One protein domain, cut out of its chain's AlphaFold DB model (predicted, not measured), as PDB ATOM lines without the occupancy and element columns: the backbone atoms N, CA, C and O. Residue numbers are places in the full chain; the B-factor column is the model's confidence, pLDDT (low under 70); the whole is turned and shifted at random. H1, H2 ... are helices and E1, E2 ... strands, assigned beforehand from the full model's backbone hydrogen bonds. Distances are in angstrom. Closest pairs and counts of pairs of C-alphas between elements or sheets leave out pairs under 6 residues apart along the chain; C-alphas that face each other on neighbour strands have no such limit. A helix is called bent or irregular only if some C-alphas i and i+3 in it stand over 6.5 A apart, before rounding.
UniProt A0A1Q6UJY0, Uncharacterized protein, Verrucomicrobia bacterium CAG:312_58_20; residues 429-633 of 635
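AT A GLANCE: This is residues 429 to 633 of the 635 residues of an uncharacterized protein of Verrucomicrobia bacterium CAG:312_58_20 (UniProt A0A1Q6UJY0). Two strongly twisted antiparallel sheets stand partly face to face, E2 and E3 of the first packing on E12 and E13 of the second. Each sheet folds back on itself, the first curled like part of a barrel, and the one named helix, H1, covers the first sheet at its E15 edge. The printed part has 205 residues with fifteen named strands, E1 to E15, followed by H1, and is mostly strand. The sheets run E5 E4 E1 E2 E3 E7 E6 E15 and E9 E8 E12 E13 E14 E11 E10. The whole is compact, with a radius of gyration of the C-alphas of 17.0 A and spans of 53 by 41 by 30 A.

HOW THE PARTS SIT: E1, residues 429 to 437, E2, residues 445 to 457, and E3, residues 460 to 466, make a meander, each strand the antiparallel neighbour of the one before; N 430 and O 452 are 2.9 A apart, N 455 and O 462 2.8 A. E2 bends by 56 degrees at residue 453. E4, residues 484 to 491, completes a Greek key, its fourth strand the antiparallel neighbour of E1, with N 431 and O 490 at 2.8 A. E5, residues 497 to 499, forms a hairpin with E4. E6, residues 503 to 506, and E7, residues 511 to 515, form a hairpin; E7 is also the neighbour of E3, with N 463 and O 514 at 2.9 A. In the second sheet, E8, residues 536 to 540, and E9, residues 544 to 549, form a hairpin. E9 runs on into E10, residues 552 to 556, at 90 degrees. E11, residues 559 to 562, and the meander of E12, residues 571 to 574, E13, residues 578 to 585, and E14, residues 590 to 593, make another Greek key; N 560 and O 592 are 2.9 A apart. This folded sheet is bent back on itself: E9 E8 E12 E13 face E11 E10, with E14 as the hinge. E15, residues 604 to 607, pairs with E6, N 504 and O 606 at 3.0 A. The first sheet is folded too: E5 E4 E1 face E3 E7 E6 E15, with E2 as the hinge. The two sheets form a sandwich, face to face; the closest C-alphas of E3 and E13, Gly 466 and Val 582, are 6.3 A apart. H1, residues 616 to 632, is on the first sheet at a height of 8.6 A; its closest C-alphas with E15 are Ala 623 and Ile 606, 6.4 A. Every O i to N i+4 pair of H1 is within hydrogen-bond range.

IN THESE COORDINATES: E1 begins at C-alpha 429 (132.090, 229.113, 184.919). E2 is 34.1 A long and E13 21.5 A. H1, 24.1 A long, ends at C-alpha 632 (130.582, 210.804, 207.438).

THE WHOLE: The C-alphas farthest apart, Tyr 441 and Cys 530, are 54.2 A apart. The printed part has no cut; the links E3 to E4 and E7 to E8 are long. Mean pLDDT of the printed part is 73.6; residues under 70 include 437 to 446, 473 to 484 and 609 to 619.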
ATOM      1  N   VAL A 429     132.945 230.281 184.669       84.75
ATOM      2  CA  VAL A 429     132.090 229.113 184.919       84.75
ATOM      3  C   VAL A 429     132.249 228.098 183.790       84.75
ATOM      4  O   VAL A 429     132.304 228.460 182.613       84.75
ATOM      5  N   CYS A 430     132.285 226.818 184.148       87.38
ATOM      6  CA  CYS A 430     132.226 225.692 183.221       87.38
ATOM      7  C   CYS A 430     131.075 224.743 183.578       87.38
ATOM      8  O   CYS A 430     130.643 224.676 184.727       87.38
ATOM      9  N   ASP A 431     130.596 223.994 182.591       87.62
ATOM     10  CA  ASP A 431     129.723 222.848 182.804       87.62
ATOM     11  C   ASP A 431     130.598 221.593 182.973       87.62
ATOM     12  O   ASP A 431     131.469 221.306 182.148       87.62
ATOM     13  N   VAL A 432     130.361 220.840 184.039       86.56
ATOM     14  CA  VAL A 432     130.953 219.529 184.300       86.56
ATOM     15  C   VAL A 432     129.870 218.496 184.036       86.56
ATOM     16  O   VAL A 432     128.868 218.432 184.748       86.56
ATOM     17  N   ASN A 433     130.065 217.713 182.983       85.75
ATOM     18  CA  ASN A 433     129.193 216.609 182.622       85.75
ATOM     19  C   ASN A 433     129.830 215.306 183.095       85.75
ATOM     20  O   ASN A 433     130.987 215.024 182.778       85.75
ATOM     21  N   PHE A 434     129.067 214.517 183.832       80.75
ATOM     22  CA  PHE A 434     129.456 213.211 184.322       80.75
ATOM     23  C   PHE A 434     128.485 212.174 183.765       80.75
ATOM     24  O   PHE A 434     127.275 212.295 183.946       80.75
ATOM     25  N   THR A 435     129.024 211.181 183.071       75.75
ATOM     26  CA  THR A 435     128.281 210.084 182.458       75.75
ATOM     27  C   THR A 435     128.793 208.769 183.022       75.75
ATOM     28  O   THR A 435     130.002 208.517 183.041       75.75
ATOM     29  N   MET A 436     127.867 207.915 183.439       73.31
ATOM     30  CA  MET A 436     128.158 206.589 183.966       73.31
ATOM     31  C   MET A 436     127.281 205.556 183.259       73.31
ATOM     32  O   MET A 436     126.064 205.720 183.199       73.31
ATOM     33  N   GLU A 437     127.896 204.511 182.706       68.56
ATOM     34  CA  GLU A 437     127.201 203.385 182.068       68.56
ATOM     35  C   GLU A 437     127.341 202.141 182.967       68.56
ATOM     36  O   GLU A 437     128.459 201.659 183.191       68.56
ATOM     37  N   GLU A 438     126.217 201.653 183.502       61.00
ATOM     38  CA  GLU A 438     126.171 200.608 184.545       61.00
ATOM     39  C   GLU A 438     125.958 199.180 184.011       61.00
ATOM     40  O   GLU A 438     126.221 198.221 184.726       61.00
ATOM     41  N   ASP A 439     125.532 198.982 182.759       54.88
ATOM     42  CA  ASP A 439     125.382 197.629 182.199       54.88
ATOM     43  C   ASP A 439     125.453 197.621 180.665       54.88
ATOM     44  O   ASP A 439     124.746 198.375 179.993       54.88
ATOM     45  N   ALA A 440     126.261 196.718 180.100       49.44
ATOM     46  CA  ALA A 440     126.328 196.471 178.659       49.44
ATOM     47  C   ALA A 440     125.044 195.823 178.096       49.44
ATOM     48  O   ALA A 440     124.804 195.896 176.889       49.44
ATOM     49  N   TYR A 441     124.238 195.173 178.943       42.38
ATOM     50  CA  TYR A 441     123.028 194.454 178.538       42.38
ATOM     51  C   TYR A 441     121.748 195.288 178.655       42.38
ATOM     52  O   TYR A 441     120.866 195.150 177.806       42.38
ATOM     53  N   ILE A 442     121.636 196.149 179.674       46.84
ATOM     54  CA  ILE A 442     120.424 196.948 179.943       46.84
ATOM     55  C   ILE A 442     120.593 198.415 179.482       46.84
ATOM     56  O   ILE A 442     119.598 199.102 179.263       46.84
ATOM     57  N   ASN A 443     121.828 198.872 179.208       51.16
ATOM     58  CA  ASN A 443     122.151 200.234 178.751       51.16
ATOM     59  C   ASN A 443     121.561 201.342 179.648       51.16
ATOM     60  O   ASN A 443     121.113 202.378 179.150       51.16
ATOM     61  N   GLU A 444     121.555 201.149 180.968       56.75
ATOM     62  CA  GLU A 444     121.217 202.236 181.888       56.75
ATOM     63  C   GLU A 444     122.402 203.209 181.969       56.75
ATOM     64  O   GLU A 444     123.487 202.881 182.461       56.75
ATOM     65  N   SER A 445     122.206 204.399 181.393       61.62
ATOM     66  CA  SER A 445     123.164 205.503 181.415       61.62
ATOM     67  C   SER A 445     122.657 206.622 182.316       61.62
ATOM     68  O   SER A 445     121.563 207.150 182.094       61.62
ATOM     69  N   PHE A 446     123.482 207.037 183.268       67.94
ATOM     70  CA  PHE A 446     123.217 208.183 184.127       67.94
ATOM     71  C   PHE A 446     124.042 209.377 183.647       67.94
ATOM     72  O   PHE A 446     125.269 209.311 183.634       67.94
ATOM     73  N   ASP A 447     123.363 210.460 183.263       72.25
ATOM     74  CA  ASP A 447     123.971 211.723 182.835       72.25
ATOM     75  C   ASP A 447     123.682 212.810 183.885       72.25
ATOM     76  O   ASP A 447     122.527 213.165 184.127       72.25
ATOM     77  N   ILE A 448     124.731 213.374 184.483       79.50
ATOM     78  CA  ILE A 448     124.663 214.507 185.411       79.50
ATOM     79  C   ILE A 448     125.388 215.694 184.784       79.50
ATOM     80  O   ILE A 448     126.498 215.558 184.279       79.50
ATOM     81  N   SER A 449     124.775 216.875 184.835       83.44
ATOM     82  CA  SER A 449     125.387 218.124 184.379       83.44
ATOM     83  C   SER A 449     125.323 219.152 185.499       83.44
ATOM     84  O   SER A 449     124.235 219.472 185.979       83.44
ATOM     85  N   VAL A 450     126.482 219.659 185.917       87.00
ATOM     86  CA  VAL A 450     126.591 220.683 186.962       87.00
ATOM     87  C   VAL A 450     127.420 221.866 186.491       87.00
ATOM     88  O   VAL A 450     128.399 221.718 185.766       87.00
ATOM     89  N   LYS A 451     127.051 223.062 186.932       87.19
ATOM     90  CA  LYS A 451     127.834 224.282 186.754       87.19
ATOM     91  C   LYS A 451     128.857 224.384 187.872       87.19
ATOM     92  O   LYS A 451     128.499 224.299 189.043       87.19
ATOM     93  N   ALA A 452     130.111 224.603 187.501       88.06
ATOM     94  CA  ALA A 452     131.231 224.733 188.420       88.06
ATOM     95  C   ALA A 452     131.984 226.049 188.160       88.06
ATOM     96  O   ALA A 452     132.301 226.348 187.002       88.06
ATOM     97  N   PRO A 453     132.273 226.857 189.195       88.19
ATOM     98  CA  PRO A 453     133.187 227.984 189.069       88.19
ATOM     99  C   PRO A 453     134.637 227.517 188.866       88.19
ATOM    100  O   PRO A 453     135.074 226.518 189.439       88.19
ATOM    101  N   ILE A 454     135.389 228.282 188.076       87.69
ATOM    102  CA  ILE A 454     136.836 228.158 187.892       87.69
ATOM    103  C   ILE A 454     137.510 229.022 188.956       87.69
ATOM    104  O   ILE A 454     137.322 230.239 188.989       87.69
ATOM    105  N   VAL A 455     138.310 228.392 189.804       86.62
ATOM    106  CA  VAL A 455     138.992 229.007 190.944       86.62
ATOM    107  C   VAL A 455     140.497 228.948 190.720       86.62
ATOM    108  O   VAL A 455     141.024 227.926 190.281       86.62
ATOM    109  N   GLU A 456     141.181 230.053 191.001       86.38
ATOM    110  CA  GLU A 456     142.639 230.151 190.967       86.38
ATOM    111  C   GLU A 456     143.204 230.010 192.381       86.38
ATOM    112  O   GLU A 456     142.804 230.729 193.300       86.38
ATOM    113  N   THR A 457     144.115 229.054 192.539       81.12
ATOM    114  CA  THR A 457     144.861 228.778 193.771       81.12
ATOM    115  C   THR A 457     146.358 228.935 193.509       81.12
ATOM    116  O   THR A 457     146.783 229.076 192.359       81.12
ATOM    117  N   ASP A 458     147.181 228.844 194.553       78.81
ATOM    118  CA  ASP A 458     148.644 228.939 194.439       78.81
ATOM    119  C   ASP A 458     149.251 227.784 193.611       78.81
ATOM    120  O   ASP A 458     150.400 227.848 193.174       78.81
ATOM    121  N   VAL A 459     148.478 226.715 193.383       75.38
ATOM    122  CA  VAL A 459     148.901 225.483 192.692       75.38
ATOM    123  C   VAL A 459     148.432 225.448 191.237       75.38
ATOM    124  O   VAL A 459     149.011 224.738 190.415       75.38
ATOM    125  N   GLY A 460     147.380 226.194 190.898       80.62
ATOM    126  CA  GLY A 460     146.811 226.201 189.557       80.62
ATOM    127  C   GLY A 460     145.337 226.587 189.526       80.62
ATOM    128  O   GLY A 460     144.781 227.114 190.486       80.62
ATOM    129  N   LYS A 461     144.694 226.320 188.387       87.12
ATOM    130  CA  LYS A 461     143.272 226.607 188.166       87.12
ATOM    131  C   LYS A 461     142.453 225.325 188.220       87.12
ATOM    132  O   LYS A 461     142.789 224.343 187.556       87.12
ATOM    133  N   PHE A 462     141.352 225.363 188.960       87.31
ATOM    134  CA  PHE A 462     140.483 224.211 189.176       87.31
ATOM    135  C   PHE A 462     139.024 224.581 188.938       87.31
ATOM    136  O   PHE A 462     138.578 225.647 189.353       87.31
ATOM    137  N   ALA A 463     138.266 223.692 188.302       88.88
ATOM    138  CA  ALA A 463     136.814 223.732 188.379       88.88
ATOM    139  C   ALA A 463     136.397 223.046 189.682       88.88
ATOM    140  O   ALA A 463     136.782 221.898 189.918       88.88
ATOM    141  N   VAL A 464     135.669 223.765 190.536       87.81
ATOM    142  CA  VAL A 464     135.332 223.298 191.887       87.81
ATOM    143  C   VAL A 464     133.849 222.968 191.977       87.81
ATOM    144  O   VAL A 464     132.998 223.772 191.604       87.81
ATOM    145  N   CYS A 465     133.531 221.780 192.480       88.06
ATOM    146  CA  CYS A 465     132.166 221.286 192.636       88.06
ATOM    147  C   CYS A 465     132.008 220.465 193.924       88.06
ATOM    148  O   CYS A 465     132.987 220.096 194.569       88.06
ATOM    149  N   GLY A 466     130.764 220.196 194.327       84.00
ATOM    150  CA  GLY A 466     130.481 219.312 195.460       84.00
ATOM    151  C   GLY A 466     130.589 217.833 195.089       84.00
ATOM    152  O   GLY A 466     130.189 217.433 193.998       84.00
ATOM    153  N   PHE A 467     131.071 217.013 196.021       80.44
ATOM    154  CA  PHE A 467     131.260 215.569 195.850       80.44
ATOM    155  C   PHE A 467     129.974 214.835 195.445       80.44
ATOM    156  O   PHE A 467     129.973 214.070 194.482       80.44
ATOM    157  N   ASP A 468     128.850 215.103 196.117       76.56
ATOM    158  CA  ASP A 468     127.575 214.468 195.754       76.56
ATOM    159  C   ASP A 468     126.982 215.086 194.481       76.56
ATOM    160  O   ASP A 468     126.287 214.406 193.727       76.56
ATOM    161  N   ALA A 469     127.293 216.356 194.199       77.38
ATOM    162  CA  ALA A 469     126.812 217.057 193.013       77.38
ATOM    163  C   ALA A 469     127.360 216.463 191.709       77.38
ATOM    164  O   ALA A 469     126.628 216.418 190.726       77.38
ATOM    165  N   VAL A 470     128.599 215.967 191.699       73.56
ATOM    166  CA  VAL A 470     129.172 215.246 190.544       73.56
ATOM    167  C   VAL A 470     128.848 213.751 190.528       73.56
ATOM    168  O   VAL A 470     129.388 213.014 189.713       73.56
ATOM    169  N   GLY A 471     127.962 213.288 191.413       71.81
ATOM    170  CA  GLY A 471     127.491 211.905 191.428       71.81
ATOM    171  C   GLY A 471     128.353 210.927 192.232       71.81
ATOM    172  O   GLY A 471     127.981 209.762 192.335       71.81
ATOM    173  N   PHE A 472     129.443 211.358 192.879       73.50
ATOM    174  CA  PHE A 472     130.252 210.454 193.719       73.50
ATOM    175  C   PHE A 472     129.534 210.016 195.007       73.50
ATOM    176  O   PHE A 472     129.904 209.017 195.619       73.50
ATOM    177  N   GLY A 473     128.477 210.730 195.405       64.31
ATOM    178  CA  GLY A 473     127.606 210.378 196.532       64.31
ATOM    179  C   GLY A 473     126.454 209.426 196.207       64.31
ATOM    180  O   GLY A 473     125.646 209.124 197.091       64.31
ATOM    181  N   LEU A 474     126.313 208.982 194.952       60.88
ATOM    182  CA  LEU A 474     125.190 208.144 194.537       60.88
ATOM    183  C   LEU A 474     125.276 206.763 195.198       60.88
ATOM    184  O   LEU A 474     126.058 205.904 194.809       60.88
ATOM    185  N   LYS A 475     124.378 206.507 196.154       55.06
ATOM    186  CA  LYS A 475     124.119 205.168 196.723       55.06
ATOM    187  C   LYS A 475     123.488 204.183 195.721       55.06
ATOM    188  O   LYS A 475     123.027 203.127 196.140       55.06
ATOM    189  N   GLN A 476     123.372 204.568 194.451       48.94
ATOM    190  CA  GLN A 476     122.584 203.885 193.425       48.94
ATOM    191  C   GLN A 476     123.403 203.041 192.457       48.94
ATOM    192  O   GLN A 476     122.783 202.355 191.657       48.94
ATOM    193  N   ILE A 477     124.736 203.046 192.548       53.94
ATOM    194  CA  ILE A 477     125.538 202.213 191.655       53.94
ATOM    195  C   ILE A 477     125.205 200.747 191.933       53.94
ATOM    196  O   ILE A 477     125.520 200.234 193.012       53.94
ATOM    197  N   ALA A 478     124.509 200.107 190.994       49.53
ATOM    198  CA  ALA A 478     124.055 198.736 191.147       49.53
ATOM    199  C   ALA A 478     125.249 197.778 191.303       49.53
ATOM    200  O   ALA A 478     126.328 197.993 190.742       49.53
ATOM    201  N   ASP A 479     125.041 196.666 192.016       50.50
ATOM    202  CA  ASP A 479     126.054 195.617 192.231       50.50
ATOM    203  C   ASP A 479     126.603 195.006 190.914       50.50
ATOM    204  O   ASP A 479     127.587 194.266 190.944       50.50
ATOM    205  N   GLY A 480     126.001 195.327 189.755       50.66
ATOM    206  CA  GLY A 480     126.427 194.927 188.406       50.66
ATOM    207  C   GLY A 480     127.711 195.597 187.891       50.66
ATOM    208  O   GLY A 480     128.342 195.062 186.982       50.66
ATOM    209  N   GLY A 481     128.153 196.692 188.524       56.31
ATOM    210  CA  GLY A 481     129.429 197.362 188.243       56.31
ATOM    211  C   GLY A 481     129.376 198.420 187.131       56.31
ATOM    212  O   GLY A 481     128.580 198.347 186.212       56.31
ATOM    213  N   VAL A 482     130.253 199.428 187.201       59.06
ATOM    214  CA  VAL A 482     130.332 200.502 186.190       59.06
ATOM    215  C   VAL A 482     131.278 200.093 185.067       59.06
ATOM    216  O   VAL A 482     132.466 199.849 185.296       59.06
ATOM    217  N   TYR A 483     130.775 200.072 183.835       58.47
ATOM    218  CA  TYR A 483     131.539 199.646 182.661       58.47
ATOM    219  C   TYR A 483     132.238 200.804 181.947       58.47
ATOM    220  O   TYR A 483     133.343 200.620 181.414       58.47
ATOM    221  N   LYS A 484     131.630 201.995 181.973       67.19
ATOM    222  CA  LYS A 484     132.200 203.218 181.404       67.19
ATOM    223  C   LYS A 484     131.928 204.407 182.318       67.19
ATOM    224  O   LYS A 484     130.786 204.690 182.664       67.19
ATOM    225  N   LEU A 485     133.003 205.105 182.667       72.00
ATOM    226  CA  LEU A 485     132.975 206.374 183.377       72.00
ATOM    227  C   LEU A 485     133.498 207.455 182.439       72.00
ATOM    228  O   LEU A 485     134.572 207.305 181.856       72.00
ATOM    229  N   GLY A 486     132.744 208.533 182.284       74.81
ATOM    230  CA  GLY A 486     133.166 209.693 181.518       74.81
ATOM    231  C   GLY A 486     132.908 210.951 182.317       74.81
ATOM    232  O   GLY A 486     131.763 211.260 182.618       74.81
ATOM    233  N   MET A 487     133.957 211.711 182.620       83.56
ATOM    234  CA  MET A 487     133.793 213.097 183.039       83.56
ATOM    235  C   MET A 487     134.314 214.005 181.943       83.56
ATOM    236  O   MET A 487     135.396 213.780 181.399       83.56
ATOM    237  N   ARG A 488     133.555 215.051 181.640       85.00
ATOM    238  CA  ARG A 488     133.969 216.088 180.713       85.00
ATOM    239  C   ARG A 488     133.698 217.453 181.297       85.00
ATOM    240  O   ARG A 488     132.594 217.751 181.743       85.00
ATOM    241  N   VAL A 489     134.708 218.300 181.222       86.62
ATOM    242  CA  VAL A 489     134.591 219.712 181.545       86.62
ATOM    243  C   VAL A 489     134.462 220.464 180.238       86.62
ATOM    244  O   VAL A 489     135.290 220.286 179.346       86.62
ATOM    245  N   ARG A 490     133.438 221.306 180.112       86.69
ATOM    246  CA  ARG A 490     133.276 222.203 178.968       86.69
ATOM    247  C   ARG A 490     132.983 223.625 179.419       86.69
ATOM    248  O   ARG A 490     132.236 223.852 180.362       86.69
ATOM    249  N   LYS A 491     133.526 224.601 178.707       86.06
ATOM    250  CA  LYS A 491     133.156 226.009 178.821       86.06
ATOM    251  C   LYS A 491     132.531 226.456 177.507       86.06
ATOM    252  O   LYS A 491     133.097 226.217 176.445       86.06
ATOM    253  N   ARG A 492     131.394 227.145 177.598       76.88
ATOM    254  CA  ARG A 492     130.710 227.781 176.463       76.88
ATOM    255  C   ARG A 492     131.144 229.241 176.298       76.88
ATOM    256  O   ARG A 492     131.679 229.851 177.223       76.88
ATOM    257  N   GLY A 493     130.865 229.830 175.137       70.38
ATOM    258  CA  GLY A 493     131.061 231.266 174.896       70.38
ATOM    259  C   GLY A 493     132.355 231.615 174.155       70.38
ATOM    260  O   GLY A 493     132.789 230.874 173.287       70.38
ATOM    261  N   GLY A 494     132.943 232.788 174.436       61.25
ATOM    262  CA  GLY A 494     133.900 233.435 173.522       61.25
ATOM    263  C   GLY A 494     135.279 232.772 173.364       61.25
ATOM    264  O   GLY A 494     136.043 233.125 172.463       61.25
ATOM    265  N   LYS A 495     135.592 231.813 174.237       73.31
ATOM    266  CA  LYS A 495     136.760 230.925 174.180       73.31
ATOM    267  C   LYS A 495     136.317 229.562 174.709       73.31
ATOM    268  O   LYS A 495     136.579 229.258 175.877       73.31
ATOM    269  N   PRO A 496     135.546 228.806 173.914       77.50
ATOM    270  CA  PRO A 496     135.030 227.543 174.372       77.50
ATOM    271  C   PRO A 496     136.182 226.548 174.452       77.50
ATOM    272  O   PRO A 496     137.097 226.549 173.622       77.50
ATOM    273  N   PHE A 497     136.152 225.725 175.485       83.25
ATOM    274  CA  PHE A 497     137.065 224.605 175.615       83.25
ATOM    275  C   PHE A 497     136.306 223.397 176.129       83.25
ATOM    276  O   PHE A 497     135.340 223.548 176.874       83.25
ATOM    277  N   SER A 498     136.763 222.207 175.778       85.25
ATOM    278  CA  SER A 498     136.292 220.970 176.375       85.25
ATOM    279  C   SER A 498     137.442 220.000 176.531       85.25
ATOM    280  O   SER A 498     138.249 219.879 175.612       85.25
ATOM    281  N   PHE A 499     137.492 219.300 177.655       84.19
ATOM    282  CA  PHE A 499     138.458 218.234 177.872       84.19
ATOM    283  C   PHE A 499     137.882 217.165 178.794       84.19
ATOM    284  O   PHE A 499     136.950 217.415 179.568       84.19
ATOM    285  N   SER A 500     138.463 215.971 178.717       83.38
ATOM    286  CA  SER A 500     138.155 214.862 179.622       83.38
ATOM    287  C   SER A 500     139.331 214.670 180.586       83.38
ATOM    288  O   SER A 500     140.372 214.156 180.171       83.38
ATOM    289  N   PRO A 501     139.232 215.136 181.844       83.25
ATOM    290  CA  PRO A 501     140.330 215.032 182.801       83.25
ATOM    291  C   PRO A 501     140.643 213.575 183.142       83.25
ATOM    292  O   PRO A 501     139.753 212.731 183.244       83.25
ATOM    293  N   LYS A 502     141.930 213.297 183.361       80.88
ATOM    294  CA  LYS A 502     142.418 211.956 183.722       80.88
ATOM    295  C   LYS A 502     142.185 211.619 185.188       80.88
ATOM    296  O   LYS A 502     141.934 210.462 185.520       80.88
ATOM    297  N   SER A 503     142.255 212.622 186.052       80.69
ATOM    298  CA  SER A 503     141.995 212.496 187.478       80.69
ATOM    299  C   SER A 503     141.371 213.767 188.035       80.69
ATOM    300  O   SER A 503     141.434 214.843 187.432       80.69
ATOM    301  N   VAL A 504     140.720 213.610 189.182       85.81
ATOM    302  CA  VAL A 504     140.192 214.704 189.999       85.81
ATOM    303  C   VAL A 504     140.663 214.530 191.424       85.81
ATOM    304  O   VAL A 504     141.018 213.429 191.834       85.81
ATOM    305  N   PHE A 505     140.639 215.608 192.186       84.81
ATOM    306  CA  PHE A 505     141.043 215.576 193.580       84.81
ATOM    307  C   PHE A 505     139.858 215.894 194.467       84.81
ATOM    308  O   PHE A 505     139.062 216.767 194.140       84.81
ATOM    309  N   ALA A 506     139.739 215.192 195.583       83.44
ATOM    310  CA  ALA A 506     138.731 215.483 196.586       83.44
ATOM    311  C   ALA A 506     139.390 215.735 197.938       83.44
ATOM    312  O   ALA A 506     140.404 215.110 198.266       83.44
ATOM    313  N   ASP A 507     138.795 216.632 198.715       80.19
ATOM    314  CA  ASP A 507     139.169 216.859 200.106       80.19
ATOM    315  C   ASP A 507     138.138 216.294 201.095       80.19
ATOM    316  O   ASP A 507     137.070 215.802 200.718       80.19
ATOM    317  N   ALA A 508     138.480 216.363 202.382       72.81
ATOM    318  CA  ALA A 508     137.648 215.856 203.471       72.81
ATOM    319  C   ALA A 508     136.322 216.627 203.636       72.81
ATOM    320  O   ALA A 508     135.343 216.060 204.126       72.81
ATOM    321  N   ASP A 509     136.266 217.882 203.181       72.62
ATOM    322  CA  ASP A 509     135.072 218.733 203.234       72.62
ATOM    323  C   ASP A 509     134.091 218.439 202.082       72.62
ATOM    324  O   ASP A 509     133.023 219.044 201.995       72.62
ATOM    325  N   GLY A 510     134.418 217.495 201.192       71.31
ATOM    326  CA  GLY A 510     133.563 217.105 200.075       71.31
ATOM    327  C   GLY A 510     133.628 218.063 198.886       71.31
ATOM    328  O   GLY A 510     132.698 218.086 198.075       71.31
ATOM    329  N   ARG A 511     134.708 218.839 198.755       84.19
ATOM    330  CA  ARG A 511     135.006 219.635 197.559       84.19
ATOM    331  C   ARG A 511     135.781 218.775 196.572       84.19
ATOM    332  O   ARG A 511     136.749 218.111 196.934       84.19
ATOM    333  N   VAL A 512     135.359 218.808 195.315       86.31
ATOM    334  CA  VAL A 512     136.036 218.153 194.198       86.31
ATOM    335  C   VAL A 512     136.692 219.224 193.341       86.31
ATOM    336  O   VAL A 512     136.035 220.148 192.865       86.31
ATOM    337  N   PHE A 513     137.998 219.087 193.152       86.81
ATOM    338  CA  PHE A 513     138.854 219.962 192.373       86.81
ATOM    339  C   PHE A 513     139.245 219.256 191.083       86.81
ATOM    340  O   PHE A 513     139.954 218.245 191.078       86.81
ATOM    341  N   ILE A 514     138.782 219.812 189.971       88.50
ATOM    342  CA  ILE A 514     139.036 219.286 188.637       88.50
ATOM    343  C   ILE A 514     140.093 220.175 187.977       88.50
ATOM    344  O   ILE A 514     139.808 221.353 187.743       88.50
ATOM    345  N   PRO A 515     141.298 219.662 187.675       86.38
ATOM    346  CA  PRO A 515     142.350 220.463 187.058       86.38
ATOM    347  C   PRO A 515     141.898 221.033 185.714       86.38
ATOM    348  O   PRO A 515     141.419 220.298 184.850       86.38
ATOM    349  N   VAL A 516     142.065 222.341 185.524       83.50
ATOM    350  CA  VAL A 516     141.791 223.003 184.245       83.50
ATOM    351  C   VAL A 516     143.116 223.209 183.525       83.50
ATOM    352  O   VAL A 516     143.872 224.124 183.841       83.50
ATOM    353  N   GLU A 517     143.395 222.366 182.529       69.19
ATOM    354  CA  GLU A 517     144.659 222.392 181.771       69.19
ATOM    355  C   GLU A 517     144.841 223.680 180.939       69.19
ATOM    356  O   GLU A 517     145.935 223.988 180.465       69.19
ATOM    357  N   ASN A 518     143.773 224.461 180.746       62.56
ATOM    358  CA  ASN A 518     143.761 225.587 179.823       62.56
ATOM    359  C   ASN A 518     144.058 226.923 180.537       62.56
ATOM    360  O   ASN A 518     143.204 227.487 181.221       62.56
ATOM    361  N   ALA A 519     145.254 227.482 180.313       50.75
ATOM    362  CA  ALA A 519     145.734 228.732 180.926       50.75
ATOM    363  C   ALA A 519     144.876 229.987 180.625       50.75
ATOM    364  O   ALA A 519     145.074 231.042 181.228       50.75
ATOM    365  N   SER A 520     143.925 229.896 179.690       52.25
ATOM    366  CA  SER A 520     143.247 231.041 179.068       52.25
ATOM    367  C   SER A 520     141.894 231.443 179.679       52.25
ATOM    368  O   SER A 520     141.274 232.397 179.196       52.25
ATOM    369  N   GLY A 521     141.427 230.750 180.725       60.84
ATOM    370  CA  GLY A 521     140.171 231.059 181.414       60.84
ATOM    371  C   GLY A 521     140.307 232.154 182.477       60.84
ATOM    372  O   GLY A 521     141.254 232.141 183.272       60.84
ATOM    373  N   THR A 522     139.341 233.080 182.505       73.56
ATOM    374  CA  THR A 522     139.068 233.931 183.673       73.56
ATOM    375  C   THR A 522     138.776 233.022 184.859       73.56
ATOM    376  O   THR A 522     137.992 232.086 184.730       73.56
ATOM    377  N   ALA A 523     139.426 233.273 185.988       81.25
ATOM    378  CA  ALA A 523     139.252 232.502 187.208       81.25
ATOM    379  C   ALA A 523     138.905 233.446 188.362       81.25
ATOM    380  O   ALA A 523     139.208 234.641 188.315       81.25
ATOM    381  N   LEU A 524     138.232 232.905 189.370       83.19
ATOM    382  CA  LEU A 524     137.916 233.604 190.605       83.19
ATOM    383  C   LEU A 524     139.065 233.400 191.592       83.19
ATOM    384  O   LEU A 524     139.502 232.269 191.805       83.19
ATOM    385  N   GLY A 525     139.531 234.480 192.215       81.94
ATOM    386  CA  GLY A 525     140.468 234.376 193.332       81.94
ATOM    387  C   GLY A 525     139.777 233.842 194.588       81.94
ATOM    388  O   GLY A 525     138.549 233.877 194.693       81.94
ATOM    389  N   ILE A 526     140.553 233.387 195.565       83.69
ATOM    390  CA  ILE A 526     140.025 232.927 196.854       83.69
ATOM    391  C   ILE A 526     139.747 234.119 197.780       83.69
ATOM    392  O   ILE A 526     140.494 235.101 197.821       83.69
ATOM    393  N   ALA A 527     138.632 234.064 198.505       82.81
ATOM    394  CA  ALA A 527     138.239 235.099 199.452       82.81
ATOM    395  C   ALA A 527     139.066 235.055 200.757       82.81
ATOM    396  O   ALA A 527     139.561 234.009 201.175       82.81
ATOM    397  N   GLY A 528     139.218 236.211 201.414       75.19
ATOM    398  CA  GLY A 528     139.940 236.342 202.688       75.19
ATOM    399  C   GLY A 528     139.190 235.734 203.883       75.19
ATOM    400  O   GLY A 528     138.087 235.220 203.742       75.19
ATOM    401  N   ASP A 529     139.804 235.759 205.072       68.00
ATOM    402  CA  ASP A 529     139.188 235.223 206.306       68.00
ATOM    403  C   ASP A 529     138.039 236.084 206.843       68.00
ATOM    404  O   ASP A 529     137.109 235.572 207.462       68.00
ATOM    405  N   CYS A 530     138.096 237.393 206.596       65.00
ATOM    406  CA  CYS A 530     137.072 238.348 207.003       65.00
ATOM    407  C   CYS A 530     136.148 238.619 205.815       65.00
ATOM    408  O   CYS A 530     136.579 239.226 204.834       65.00
ATOM    409  N   ILE A 531     134.896 238.165 205.894       67.06
ATOM    410  CA  ILE A 531     133.883 238.409 204.863       67.06
ATOM    411  C   ILE A 531     132.644 238.997 205.520       67.06
ATOM    412  O   ILE A 531     132.140 238.447 206.499       67.06
ATOM    413  N   ASP A 532     132.164 240.110 204.973       67.25
ATOM    414  CA  ASP A 532     130.882 240.685 205.358       67.25
ATOM    415  C   ASP A 532     129.748 239.834 204.766       67.25
ATOM    416  O   ASP A 532     129.723 239.542 203.569       67.25
ATOM    417  N   ALA A 533     128.786 239.446 205.604       64.00
ATOM    418  CA  ALA A 533     127.604 238.702 205.186       64.00
ATOM    419  C   ALA A 533     126.809 239.419 204.080       64.00
ATOM    420  O   ALA A 533     126.221 238.757 203.223       64.00
ATOM    421  N   GLY A 534     126.843 240.757 204.038       63.88
ATOM    422  CA  GLY A 534     126.220 241.556 202.977       63.88
ATOM    423  C   GLY A 534     126.902 241.442 201.606       63.88
ATOM    424  O   GLY A 534     126.306 241.791 200.581       63.88
ATOM    425  N   GLU A 535     128.130 240.923 201.566       72.12
ATOM    426  CA  GLU A 535     128.932 240.762 200.355       72.12
ATOM    427  C   GLU A 535     128.920 239.336 199.801       72.12
ATOM    428  O   GLU A 535     129.650 239.051 198.857       72.12
ATOM    429  N   ILE A 536     128.086 238.436 200.324       77.12
ATOM    430  CA  ILE A 536     128.023 237.046 199.860       77.12
ATOM    431  C   ILE A 536     126.865 236.824 198.877       77.12
ATOM    432  O   ILE A 536     125.777 237.394 198.992       77.12
ATOM    433  N   ALA A 537     127.113 235.977 197.880       78.38
ATOM    434  CA  ALA A 537     126.139 235.482 196.923       78.38
ATOM    435  C   ALA A 537     126.194 233.950 196.820       78.38
ATOM    436  O   ALA A 537     127.256 233.330 196.934       78.38
ATOM    437  N   LEU A 538     125.028 233.345 196.574       81.50
ATOM    438  CA  LEU A 538     124.900 231.910 196.345       81.50
ATOM    439  C   LEU A 538     125.007 231.609 194.843       81.50
ATOM    440  O   LEU A 538     124.259 232.143 194.020       81.50
ATOM    441  N   PHE A 539     125.915 230.710 194.492       82.12
ATOM    442  CA  PHE A 539     126.044 230.145 193.160       82.12
ATOM    443  C   PHE A 539     125.435 228.744 193.150       82.12
ATOM    444  O   PHE A 539     125.918 227.830 193.812       82.12
ATOM    445  N   SER A 540     124.360 228.575 192.390       81.88
ATOM    446  CA  SER A 540     123.692 227.292 192.255       81.88
ATOM    447  C   SER A 540     124.414 226.388 191.269       81.88
ATOM    448  O   SER A 540     124.695 226.801 190.142       81.88
ATOM    449  N   LYS A 541     124.602 225.120 191.636       79.50
ATOM    450  CA  LYS A 541     125.147 224.106 190.720       79.50
ATOM    451  C   LYS A 541     124.271 223.869 189.480       79.50
ATOM    452  O   LYS A 541     124.787 223.496 188.436       79.50
ATOM    453  N   ASN A 542     122.960 224.105 189.559       79.25
ATOM    454  CA  ASN A 542     122.031 223.848 188.449       79.25
ATOM    455  C   ASN A 542     121.873 225.084 187.549       79.25
ATOM    456  O   ASN A 542     121.907 225.000 186.322       79.25
ATOM    457  N   PHE A 543     121.710 226.256 188.171       73.81
ATOM    458  CA  PHE A 543     121.308 227.486 187.477       73.81
ATOM    459  C   PHE A 543     122.428 228.527 187.357       73.81
ATOM    460  O   PHE A 543     122.296 229.484 186.598       73.81
ATOM    461  N   GLY A 544     123.542 228.343 188.064       77.56
ATOM    462  CA  GLY A 544     124.602 229.337 188.183       77.56
ATOM    463  C   GLY A 544     124.255 230.419 189.208       77.56
ATOM    464  O   GLY A 544     123.644 230.148 190.239       77.56
ATOM    465  N   PHE A 545     124.665 231.660 188.952       70.31
ATOM    466  CA  PHE A 545     124.544 232.750 189.923       70.31
ATOM    467  C   PHE A 545     123.080 233.094 190.245       70.31
ATOM    468  O   PHE A 545     122.310 233.444 189.348       70.31
ATOM    469  N   LYS A 546     122.704 233.054 191.530       66.56
ATOM    470  CA  LYS A 546     121.413 233.572 191.998       66.56
ATOM    471  C   LYS A 546     121.579 235.039 192.395       66.56
ATOM    472  O   LYS A 546     122.477 235.396 193.146       66.56
ATOM    473  N   SER A 547     120.684 235.899 191.912       56.53
ATOM    474  CA  SER A 547     120.670 237.338 192.225       56.53
ATOM    475  C   SER A 547     120.188 237.661 193.644       56.53
ATOM    476  O   SER A 547     120.236 238.817 194.062       56.53
ATOM    477  N   SER A 548     119.699 236.664 194.383       59.66
ATOM    478  CA  SER A 548     119.194 236.846 195.741       59.66
ATOM    479  C   SER A 548     120.348 236.854 196.750       59.66
ATOM    480  O   SER A 548     121.220 235.986 196.665       59.66
ATOM    481  N   PRO A 549     120.381 237.812 197.696       62.09
ATOM    482  CA  PRO A 549     121.348 237.784 198.790       62.09
ATOM    483  C   PRO A 549     121.198 236.488 199.593       62.09
ATOM    484  O   PRO A 549     120.079 236.028 199.820       62.09
ATOM    485  N   ALA A 550     122.324 235.909 200.007       70.12
ATOM    486  CA  ALA A 550     122.328 234.764 200.905       70.12
ATOM    487  C   ALA A 550     122.339 235.253 202.359       70.12
ATOM    488  O   ALA A 550     123.195 236.043 202.746       70.12
ATOM    489  N   GLU A 551     121.407 234.763 203.167       76.88
ATOM    490  CA  GLU A 551     121.429 234.904 204.618       76.88
ATOM    491  C   GLU A 551     122.373 233.851 205.200       76.88
ATOM    492  O   GLU A 551     122.201 232.645 204.988       76.88
ATOM    493  N   ILE A 552     123.384 234.317 205.929       79.00
ATOM    494  CA  ILE A 552     124.415 233.481 206.538       79.00
ATOM    495  C   ILE A 552     124.623 233.874 208.000       79.00
ATOM    496  O   ILE A 552     124.474 235.038 208.372       79.00
ATOM    497  N   SER A 553     125.034 232.913 208.821       78.81
ATOM    498  CA  SER A 553     125.582 233.176 210.156       78.81
ATOM    499  C   SER A 553     127.003 232.632 210.242       78.81
ATOM    500  O   SER A 553     127.270 231.564 209.693       78.81
ATOM    501  N   VAL A 554     127.896 233.331 210.943       76.31
ATOM    502  CA  VAL A 554     129.308 232.943 211.095       76.31
ATOM    503  C   VAL A 554     129.507 232.287 212.470       76.31
ATOM    504  O   VAL A 554     129.669 233.007 213.454       76.31
ATOM    505  N   PRO A 555     129.448 230.946 212.591       71.12
ATOM    506  CA  PRO A 555     129.671 230.257 213.866       71.12
ATOM    507  C   PRO A 555     131.120 230.369 214.366       71.12
ATOM    508  O   PRO A 555     131.350 230.443 215.571       71.12
ATOM    509  N   SER A 556     132.093 230.380 213.451       72.56
ATOM    510  CA  SER A 556     133.524 230.492 213.744       72.56
ATOM    511  C   SER A 556     134.272 231.068 212.536       72.56
ATOM    512  O   SER A 556     133.782 230.941 211.411       72.56
ATOM    513  N   PRO A 557     135.463 231.670 212.715       72.75
ATOM    514  CA  PRO A 557     136.294 232.092 211.587       72.75
ATOM    515  C   PRO A 557     136.516 230.934 210.601       72.75
ATOM    516  O   PRO A 557     136.877 229.835 211.014       72.75
ATOM    517  N   GLY A 558     136.257 231.169 209.311       74.00
ATOM    518  CA  GLY A 558     136.433 230.167 208.248       74.00
ATOM    519  C   GLY A 558     135.270 229.186 208.030       74.00
ATOM    520  O   GLY A 558     135.345 228.386 207.100       74.00
ATOM    521  N   VAL A 559     134.195 229.247 208.827       80.88
ATOM    522  CA  VAL A 559     132.995 228.408 208.649       80.88
ATOM    523  C   VAL A 559     131.749 229.285 208.598       80.88
ATOM    524  O   VAL A 559     131.545 230.139 209.458       80.88
ATOM    525  N   LEU A 560     130.890 229.050 207.606       82.75
ATOM    526  CA  LEU A 560     129.608 229.731 207.431       82.75
ATOM    527  C   LEU A 560     128.455 228.736 207.562       82.75
ATOM    528  O   LEU A 560     128.491 227.675 206.945       82.75
ATOM    529  N   ASN A 561     127.399 229.104 208.286       83.06
ATOM    530  CA  ASN A 561     126.106 228.426 208.188       83.06
ATOM    531  C   ASN A 561     125.224 229.189 207.200       83.06
ATOM    532  O   ASN A 561     125.035 230.398 207.346       83.06
ATOM    533  N   VAL A 562     124.667 228.479 206.225       82.12
ATOM    534  CA  VAL A 562     123.782 229.039 205.201       82.12
ATOM    535  C   VAL A 562     122.336 228.849 205.645       82.12
ATOM    536  O   VAL A 562     121.891 227.721 205.848       82.12
ATOM    537  N   ILE A 563     121.616 229.959 205.821       79.75
ATOM    538  CA  ILE A 563     120.208 229.976 206.245       79.75
ATOM    539  C   ILE A 563     119.288 229.975 205.018       79.75
ATOM    540  O   ILE A 563     118.229 229.347 205.032       79.75
ATOM    541  N   SER A 564     119.700 230.645 203.939       78.00
ATOM    542  CA  SER A 564     118.962 230.656 202.672       78.00
ATOM    543  C   SER A 564     118.806 229.267 202.049       78.00
ATOM    544  O   SER A 564     119.641 228.384 202.232       78.00
ATOM    545  N   GLU A 565     117.759 229.097 201.234       79.19
ATOM    546  CA  GLU A 565     117.534 227.870 200.463       79.19
ATOM    547  C   GLU A 565     118.704 227.562 199.514       79.19
ATOM    548  O   GLU A 565     118.902 228.210 198.480       79.19
ATOM    549  N   CYS A 566     119.453 226.519 199.865       78.25
ATOM    550  CA  CYS A 566     120.573 225.984 199.101       78.25
ATOM    551  C   CYS A 566     120.470 224.460 198.947       78.25
ATOM    552  O   CYS A 566     119.797 223.757 199.720       78.25
ATOM    553  N   GLU A 567     121.143 223.948 197.924       80.19
ATOM    554  CA  GLU A 567     121.345 222.521 197.696       80.19
ATOM    555  C   GLU A 567     122.761 222.098 198.094       80.19
ATOM    556  O   GLU A 567     123.684 222.911 198.144       80.19
ATOM    557  N   ASP A 568     122.936 220.803 198.363       79.81
ATOM    558  CA  ASP A 568     124.273 220.235 198.532       79.81
ATOM    559  C   ASP A 568     125.091 220.420 197.244       79.81
ATOM    560  O   ASP A 568     124.615 220.096 196.148       79.81
ATOM    561  N   GLY A 569     126.301 220.962 197.369       79.00
ATOM    562  CA  GLY A 569     127.179 221.274 196.244       79.00
ATOM    563  C   GLY A 569     126.980 222.652 195.605       79.00
ATOM    564  O   GLY A 569     127.695 222.964 194.652       79.00
ATOM    565  N   ASP A 570     126.060 223.487 196.105       84.69
ATOM    566  CA  ASP A 570     126.039 224.911 195.750       84.69
ATOM    567  C   ASP A 570     127.333 225.597 196.226       84.69
ATOM    568  O   ASP A 570     127.951 225.189 197.203       84.69
ATOM    569  N   SER A 571     127.774 226.644 195.536       86.06
ATOM    570  CA  SER A 571     129.004 227.374 195.857       86.06
ATOM    571  C   SER A 571     128.710 228.732 196.490       86.06
ATOM    572  O   SER A 571     127.747 229.408 196.130       86.06
ATOM    573  N   ILE A 572     129.571 229.164 197.407       85.56
ATOM    574  CA  ILE A 572     129.535 230.499 198.003       85.56
ATOM    575  C   ILE A 572     130.603 231.365 197.347       85.56
ATOM    576  O   ILE A 572     131.785 231.007 197.319       85.56
ATOM    577  N   VAL A 573     130.187 232.526 196.842       82.81
ATOM    578  CA  VAL A 573     131.083 233.481 196.191       82.81
ATOM    579  C   VAL A 573     130.784 234.896 196.676       82.81
ATOM    580  O   VAL A 573     129.636 235.240 196.942       82.81
ATOM    581  N   THR A 574     131.804 235.738 196.804       81.38
ATOM    582  CA  THR A 574     131.622 237.139 197.188       81.38
ATOM    583  C   THR A 574     131.146 237.977 196.001       81.38
ATOM    584  O   THR A 574     131.492 237.705 194.853       81.38
ATOM    585  N   ARG A 575     130.408 239.060 196.255       72.75
ATOM    586  CA  ARG A 575     129.976 240.048 195.251       72.75
ATOM    587  C   ARG A 575     131.156 240.723 194.543       72.75
ATOM    588  O   ARG A 575     131.004 241.188 193.418       72.75
ATOM    589  N   GLY A 576     132.333 240.716 195.170       68.56
ATOM    590  CA  GLY A 576     133.605 241.135 194.582       68.56
ATOM    591  C   GLY A 576     134.257 240.114 193.639       68.56
ATOM    592  O   GLY A 576     135.353 240.379 193.156       68.56
ATOM    593  N   GLY A 577     133.632 238.962 193.363       73.44
ATOM    594  CA  GLY A 577     134.168 237.978 192.414       73.44
ATOM    595  C   GLY A 577     135.195 237.014 193.001       73.44
ATOM    596  O   GLY A 577     136.088 236.581 192.276       73.44
ATOM    597  N   LYS A 578     135.101 236.682 194.298       83.19
ATOM    598  CA  LYS A 578     136.028 235.744 194.957       83.19
ATOM    599  C   LYS A 578     135.321 234.509 195.499       83.19
ATOM    600  O   LYS A 578     134.314 234.624 196.192       83.19
ATOM    601  N   PHE A 579     135.861 233.332 195.211       86.06
ATOM    602  CA  PHE A 579     135.349 232.049 195.683       86.06
ATOM    603  C   PHE A 579     135.633 231.844 197.171       86.06
ATOM    604  O   PHE A 579     136.750 232.084 197.630       86.06
ATOM    605  N   TYR A 580     134.624 231.396 197.922       86.12
ATOM    606  CA  TYR A 580     134.775 231.067 199.338       86.12
ATOM    607  C   TYR A 580     134.823 229.559 199.576       86.12
ATOM    608  O   TYR A 580     135.781 229.063 200.165       86.12
ATOM    609  N   GLY A 581     133.820 228.815 199.107       85.94
ATOM    610  CA  GLY A 581     133.734 227.374 199.332       85.94
ATOM    611  C   GLY A 581     132.462 226.746 198.778       85.94
ATOM    612  O   GLY A 581     131.675 227.407 198.096       85.94
ATOM    613  N   VAL A 582     132.272 225.462 199.075       86.19
ATOM    614  CA  VAL A 582     131.112 224.666 198.650       86.19
ATOM    615  C   VAL A 582     130.236 224.350 199.860       86.19
ATOM    616  O   VAL A 582     130.733 224.060 200.948       86.19
ATOM    617  N   VAL A 583     128.924 224.423 199.663       85.75
ATOM    618  CA  VAL A 583     127.906 224.121 200.662       85.75
ATOM    619  C   VAL A 583     127.759 222.613 200.811       85.75
ATOM    620  O   VAL A 583     127.470 221.910 199.844       85.75
ATOM    621  N   VAL A 584     127.880 222.151 202.051       83.12
ATOM    622  CA  VAL A 584     127.571 220.787 202.480       83.12
ATOM    623  C   VAL A 584     126.254 220.817 203.247       83.12
ATOM    624  O   VAL A 584     126.143 221.467 204.293       83.12
ATOM    625  N   LYS A 585     125.229 220.137 202.730       78.50
ATOM    626  CA  LYS A 585     123.883 220.116 203.317       78.50
ATOM    627  C   LYS A 585     123.639 218.813 204.074       78.50
ATOM    628  O   LYS A 585     123.383 217.760 203.495       78.50
ATOM    629  N   ALA A 586     123.640 218.900 205.399       71.44
ATOM    630  CA  ALA A 586     123.146 217.847 206.276       71.44
ATOM    631  C   ALA A 586     121.609 217.903 206.396       71.44
ATOM    632  O   ALA A 586     120.959 218.860 205.976       71.44
ATOM    633  N   LYS A 587     121.006 216.885 207.030       66.50
ATOM    634  CA  LYS A 587     119.540 216.784 207.208       66.50
ATOM    635  C   LYS A 587     118.894 218.024 207.845       66.50
ATOM    636  O   LYS A 587     117.712 218.255 207.621       66.50
ATOM    637  N   THR A 588     119.639 218.770 208.661       66.75
ATOM    638  CA  THR A 588     119.119 219.877 209.484       66.75
ATOM    639  C   THR A 588     119.930 221.169 209.381       66.75
ATOM    640  O   THR A 588     119.553 222.154 210.006       66.75
ATOM    641  N   SER A 589     121.040 221.190 208.639       77.75
ATOM    642  CA  SER A 589     121.933 222.352 208.557       77.75
ATOM    643  C   SER A 589     122.708 222.364 207.242       77.75
ATOM    644  O   SER A 589     123.089 221.306 206.743       77.75
ATOM    645  N   ALA A 590     122.971 223.554 206.709       82.69
ATOM    646  CA  ALA A 590     123.851 223.758 205.566       82.69
ATOM    647  C   ALA A 590     125.068 224.573 206.007       82.69
ATOM    648  O   ALA A 590     124.920 225.661 206.563       82.69
ATOM    649  N   THR A 591     126.262 224.036 205.778       84.81
ATOM    650  CA  THR A 591     127.525 224.644 206.209       84.81
ATOM    651  C   THR A 591     128.484 224.777 205.038       84.81
ATOM    652  O   THR A 591     128.471 223.950 204.134       84.81
ATOM    653  N   CYS A 592     129.337 225.793 205.050       84.44
ATOM    654  CA  CYS A 592     130.373 226.002 204.048       84.44
ATOM    655  C   CYS A 592     131.691 226.343 204.741       84.44
ATOM    656  O   CYS A 592     131.771 227.339 205.462       84.44
ATOM    657  N   ALA A 593     132.719 225.533 204.494       83.44
ATOM    658  CA  ALA A 593     134.080 225.799 204.943       83.44
ATOM    659  C   ALA A 593     134.838 226.639 203.905       83.44
ATOM    660  O   ALA A 593     134.661 226.463 202.693       83.44
ATOM    661  N   LYS A 594     135.686 227.554 204.381       84.31
ATOM    662  CA  LYS A 594     136.569 228.352 203.530       84.31
ATOM    663  C   LYS A 594     137.558 227.452 202.787       84.31
ATOM    664  O   LYS A 594     138.077 226.479 203.329       84.31
ATOM    665  N   THR A 595     137.834 227.803 201.539       82.25
ATOM    666  CA  THR A 595     138.858 227.173 200.699       82.25
ATOM    667  C   THR A 595     140.205 227.839 200.936       82.25
ATOM    668  O   THR A 595     140.305 229.066 200.925       82.25
ATOM    669  N   GLU A 596     141.237 227.036 201.172       77.12
ATOM    670  CA  GLU A 596     142.607 227.521 201.338       77.12
ATOM    671  C   GLU A 596     143.257 227.824 199.981       77.12
ATOM    672  O   GLU A 596     142.919 227.206 198.972       77.12
ATOM    673  N   SER A 597     144.183 228.792 199.950       66.06
ATOM    674  CA  SER A 597     144.912 229.157 198.723       66.06
ATOM    675  C   SER A 597     146.019 228.171 198.359       66.06
ATOM    676  O   SER A 597     146.340 228.024 197.180       66.06
ATOM    677  N   SER A 598     146.567 227.469 199.351       63.34
ATOM    678  CA  SER A 598     147.589 226.440 199.183       63.34
ATOM    679  C   SER A 598     147.014 225.129 198.642       63.34
ATOM    680  O   SER A 598     145.807 224.905 198.684       63.34
ATOM    681  N   ALA A 599     147.890 224.230 198.167       55.44
ATOM    682  CA  ALA A 599     147.529 222.834 197.903       55.44
ATOM    683  C   ALA A 599     146.780 222.285 199.126       55.44
ATOM    684  O   ALA A 599     147.392 222.232 200.197       55.44
ATOM    685  N   PRO A 600     145.489 221.929 199.029       52.84
ATOM    686  CA  PRO A 600     144.748 221.633 200.240       52.84
ATOM    687  C   PRO A 600     145.298 220.350 200.859       52.84
ATOM    688  O   PRO A 600     145.526 219.345 200.176       52.84
ATOM    689  N   ALA A 601     145.585 220.404 202.156       49.19
ATOM    690  CA  ALA A 601     146.126 219.264 202.875       49.19
ATOM    691  C   ALA A 601     145.127 218.091 202.809       49.19
ATOM    692  O   ALA A 601     143.957 218.249 203.144       49.19
ATOM    693  N   GLY A 602     145.582 216.909 202.376       57.34
ATOM    694  CA  GLY A 602     144.745 215.699 202.335       57.34
ATOM    695  C   GLY A 602     144.025 215.416 201.009       57.34
ATOM    696  O   GLY A 602     143.112 214.595 200.994       57.34
ATOM    697  N   PHE A 603     144.434 216.042 199.900       69.31
ATOM    698  CA  PHE A 603     143.934 215.704 198.562       69.31
ATOM    699  C   PHE A 603     144.082 214.210 198.253       69.31
ATOM    700  O   PHE A 603     145.192 213.679 198.172       69.31
ATOM    701  N   ARG A 604     142.948 213.544 198.032       74.00
ATOM    702  CA  ARG A 604     142.889 212.176 197.515       74.00
ATOM    703  C   ARG A 604     142.612 212.235 196.021       74.00
ATOM    704  O   ARG A 604     141.622 212.824 195.589       74.00
ATOM    705  N   GLU A 605     143.500 211.639 195.235       79.81
ATOM    706  CA  GLU A 605     143.325 211.532 193.789       79.81
ATOM    707  C   GLU A 605     142.296 210.444 193.456       79.81
ATOM    708  O   GLU A 605     142.389 209.308 193.925       79.81
ATOM    709  N   ILE A 606     141.321 210.794 192.622       77.19
ATOM    710  CA  ILE A 606     140.329 209.890 192.051       77.19
ATOM    711  C   ILE A 606     140.668 209.734 190.559       77.19
ATOM    712  O   ILE A 606     140.470 210.675 189.781       77.19
ATOM    713  N   PRO A 607     141.186 208.571 190.127       72.50
ATOM    714  CA  PRO A 607     141.493 208.327 188.723       72.50
ATOM    715  C   PRO A 607     140.205 208.116 187.912       72.50
ATOM    716  O   PRO A 607     139.392 207.246 188.225       72.50
ATOM    717  N   LEU A 608     140.028 208.882 186.834       72.62
ATOM    718  CA  LEU A 608     138.849 208.844 185.951       72.62
ATOM    719  C   LEU A 608     139.088 208.107 184.630       72.62
ATOM    720  O   LEU A 608     138.145 207.671 183.977       72.62
ATOM    721  N   THR A 609     140.343 207.951 184.221       64.81
ATOM    722  CA  THR A 609     140.696 207.104 183.079       64.81
ATOM    723  C   THR A 609     140.839 205.656 183.513       64.81
ATOM    724  O   THR A 609     141.652 205.367 184.387       64.81
ATOM    725  N   LYS A 610     140.106 204.753 182.851       56.41
ATOM    726  CA  LYS A 610     140.257 203.298 182.963       56.41
ATOM    727  C   LYS A 610     141.659 202.891 182.469       56.41
ATOM    728  O   LYS A 610     141.899 202.987 181.266       56.41
ATOM    729  N   PRO A 611     142.600 202.461 183.331       50.44
ATOM    730  CA  PRO A 611     143.747 201.698 182.863       50.44
ATOM    731  C   PRO A 611     143.255 200.333 182.359       50.44
ATOM    732  O   PRO A 611     142.189 199.873 182.772       50.44
ATOM    733  N   ASP A 612     144.046 199.645 181.535       51.41
ATOM    734  CA  ASP A 612     143.778 198.287 181.015       51.41
ATOM    735  C   ASP A 612     143.711 197.185 182.111       51.41
ATOM    736  O   ASP A 612     143.901 196.002 181.843       51.41
ATOM    737  N   SER A 613     143.464 197.557 183.370       51.19
ATOM    738  CA  SER A 613     143.388 196.689 184.542       51.19
ATOM    739  C   SER A 613     141.938 196.379 184.921       51.19
ATOM    740  O   SER A 613     141.119 197.280 185.114       51.19
ATOM    741  N   GLU A 614     141.649 195.097 185.157       55.31
ATOM    742  CA  GLU A 614     140.378 194.605 185.709       55.31
ATOM    743  C   GLU A 614     140.062 195.154 187.120       55.31
ATOM    744  O   GLU A 614     138.928 195.055 187.582       55.31
ATOM    745  N   THR A 615     141.027 195.767 187.823       55.72
ATOM    746  CA  THR A 615     140.834 196.287 189.194       55.72
ATOM    747  C   THR A 615     140.348 197.733 189.270       55.72
ATOM    748  O   THR A 615     140.011 198.187 190.364       55.72
ATOM    749  N   TYR A 616     140.279 198.449 188.142       63.00
ATOM    750  CA  TYR A 616     140.016 199.892 188.098       63.00
ATOM    751  C   TYR A 616     138.770 200.316 188.884       63.00
ATOM    752  O   TYR A 616     138.837 201.206 189.727       63.00
ATOM    753  N   TYR A 617     137.647 199.634 188.661       64.94
ATOM    754  CA  TYR A 617     136.388 199.972 189.320       64.94
ATOM    755  C   TYR A 617     136.449 199.750 190.838       64.94
ATOM    756  O   TYR A 617     135.943 200.558 191.611       64.94
ATOM    757  N   ARG A 618     137.146 198.700 191.290       65.06
ATOM    758  CA  ARG A 618     137.356 198.440 192.720       65.06
ATOM    759  C   ARG A 618     138.202 199.533 193.369       65.06
ATOM    760  O   ARG A 618     137.933 199.900 194.508       65.06
ATOM    761  N   ASP A 619     139.214 200.036 192.666       68.00
ATOM    762  CA  ASP A 619     140.100 201.081 193.178       68.00
ATOM    763  C   ASP A 619     139.412 202.465 193.159       68.00
ATOM    764  O   ASP A 619     139.507 203.197 194.144       68.00
ATOM    765  N   PHE A 620     138.613 202.770 192.127       72.62
ATOM    766  CA  PHE A 620     137.729 203.946 192.074       72.62
ATOM    767  C   PHE A 620     136.691 203.934 193.208       72.62
ATOM    768  O   PHE A 620     136.600 204.886 193.983       72.62
ATOM    769  N   MET A 621     135.962 202.824 193.374       71.69
ATOM    770  CA  MET A 621     134.975 202.679 194.447       71.69
ATOM    771  C   MET A 621     135.624 202.694 195.831       71.69
ATOM    772  O   MET A 621     135.047 203.249 196.761       71.69
ATOM    773  N   ARG A 622     136.835 202.138 195.989       72.06
ATOM    774  CA  ARG A 622     137.595 202.251 197.242       72.06
ATOM    775  C   ARG A 622     137.902 203.713 197.563       72.06
ATOM    776  O   ARG A 622     137.628 204.130 198.684       72.06
ATOM    777  N   ALA A 623     138.409 204.482 196.598       72.50
ATOM    778  CA  ALA A 623     138.705 205.900 196.789       72.50
ATOM    779  C   ALA A 623     137.447 206.689 197.193       72.50
ATOM    780  O   ALA A 623     137.466 207.394 198.203       72.50
ATOM    781  N   ILE A 624     136.329 206.495 196.481       75.62
ATOM    782  CA  ILE A 624     135.040 207.128 196.809       75.62
ATOM    783  C   ILE A 624     134.552 206.736 198.208       75.62
ATOM    784  O   ILE A 624     134.149 207.604 198.983       75.62
ATOM    785  N   LEU A 625     134.596 205.446 198.558       73.69
ATOM    786  CA  LEU A 625     134.140 204.953 199.860       73.69
ATOM    787  C   LEU A 625     134.987 205.490 201.014       73.69
ATOM    788  O   LEU A 625     134.445 205.769 202.081       73.69
ATOM    789  N   GLU A 626     136.300 205.619 200.837       73.19
ATOM    790  CA  GLU A 626     137.179 206.190 201.857       73.19
ATOM    791  C   GLU A 626     136.885 207.678 202.081       73.19
ATOM    792  O   GLU A 626     136.692 208.079 203.227       73.19
ATOM    793  N   ILE A 627     136.733 208.461 201.009       72.25
ATOM    794  CA  ILE A 627     136.365 209.886 201.097       72.25
ATOM    795  C   ILE A 627     134.980 210.048 201.742       72.25
ATOM    796  O   ILE A 627     134.785 210.864 202.641       72.25
ATOM    797  N   SER A 628     134.012 209.218 201.343       71.75
ATOM    798  CA  SER A 628     132.670 209.229 201.929       71.75
ATOM    799  C   SER A 628     132.680 208.877 203.422       71.75
ATOM    800  O   SER A 628     131.890 209.445 204.181       71.75
ATOM    801  N   LYS A 629     133.556 207.960 203.859       72.00
ATOM    802  CA  LYS A 629     133.724 207.607 205.277       72.00
ATOM    803  C   LYS A 629     134.337 208.747 206.079       72.00
ATOM    804  O   LYS A 629     133.857 208.999 207.177       72.00
ATOM    805  N   GLU A 630     135.342 209.438 205.548       70.19
ATOM    806  CA  GLU A 630     135.945 210.606 206.207       70.19
ATOM    807  C   GLU A 630     134.919 211.731 206.381       70.19
ATOM    808  O   GLU A 630     134.758 212.253 207.482       70.19
ATOM    809  N   ARG A 631     134.113 211.994 205.345       66.44
ATOM    810  CA  ARG A 631     133.025 212.984 205.391       66.44
ATOM    811  C   ARG A 631     131.908 212.616 206.378       66.44
ATOM    812  O   ARG A 631     131.297 213.486 206.990       66.44
ATOM    813  N   GLY A 632     131.603 211.322 206.517       55.69
ATOM    814  CA  GLY A 632     130.582 210.804 207.438       55.69
ATOM    815  C   GLY A 632     131.075 210.537 208.866       55.69
ATOM    816  O   GLY A 632     130.252 210.302 209.751       55.69
ATOM    817  N   GLY A 633     132.394 210.551 209.081       42.19
ATOM    818  CA  GLY A 633     133.071 210.215 210.336       42.19
ATOM    819  C   GLY A 633     133.167 211.361 211.344       42.19
ATOM    820  O   GLY A 633     133.622 211.141 212.461       42.19
TER     821      GLY A 633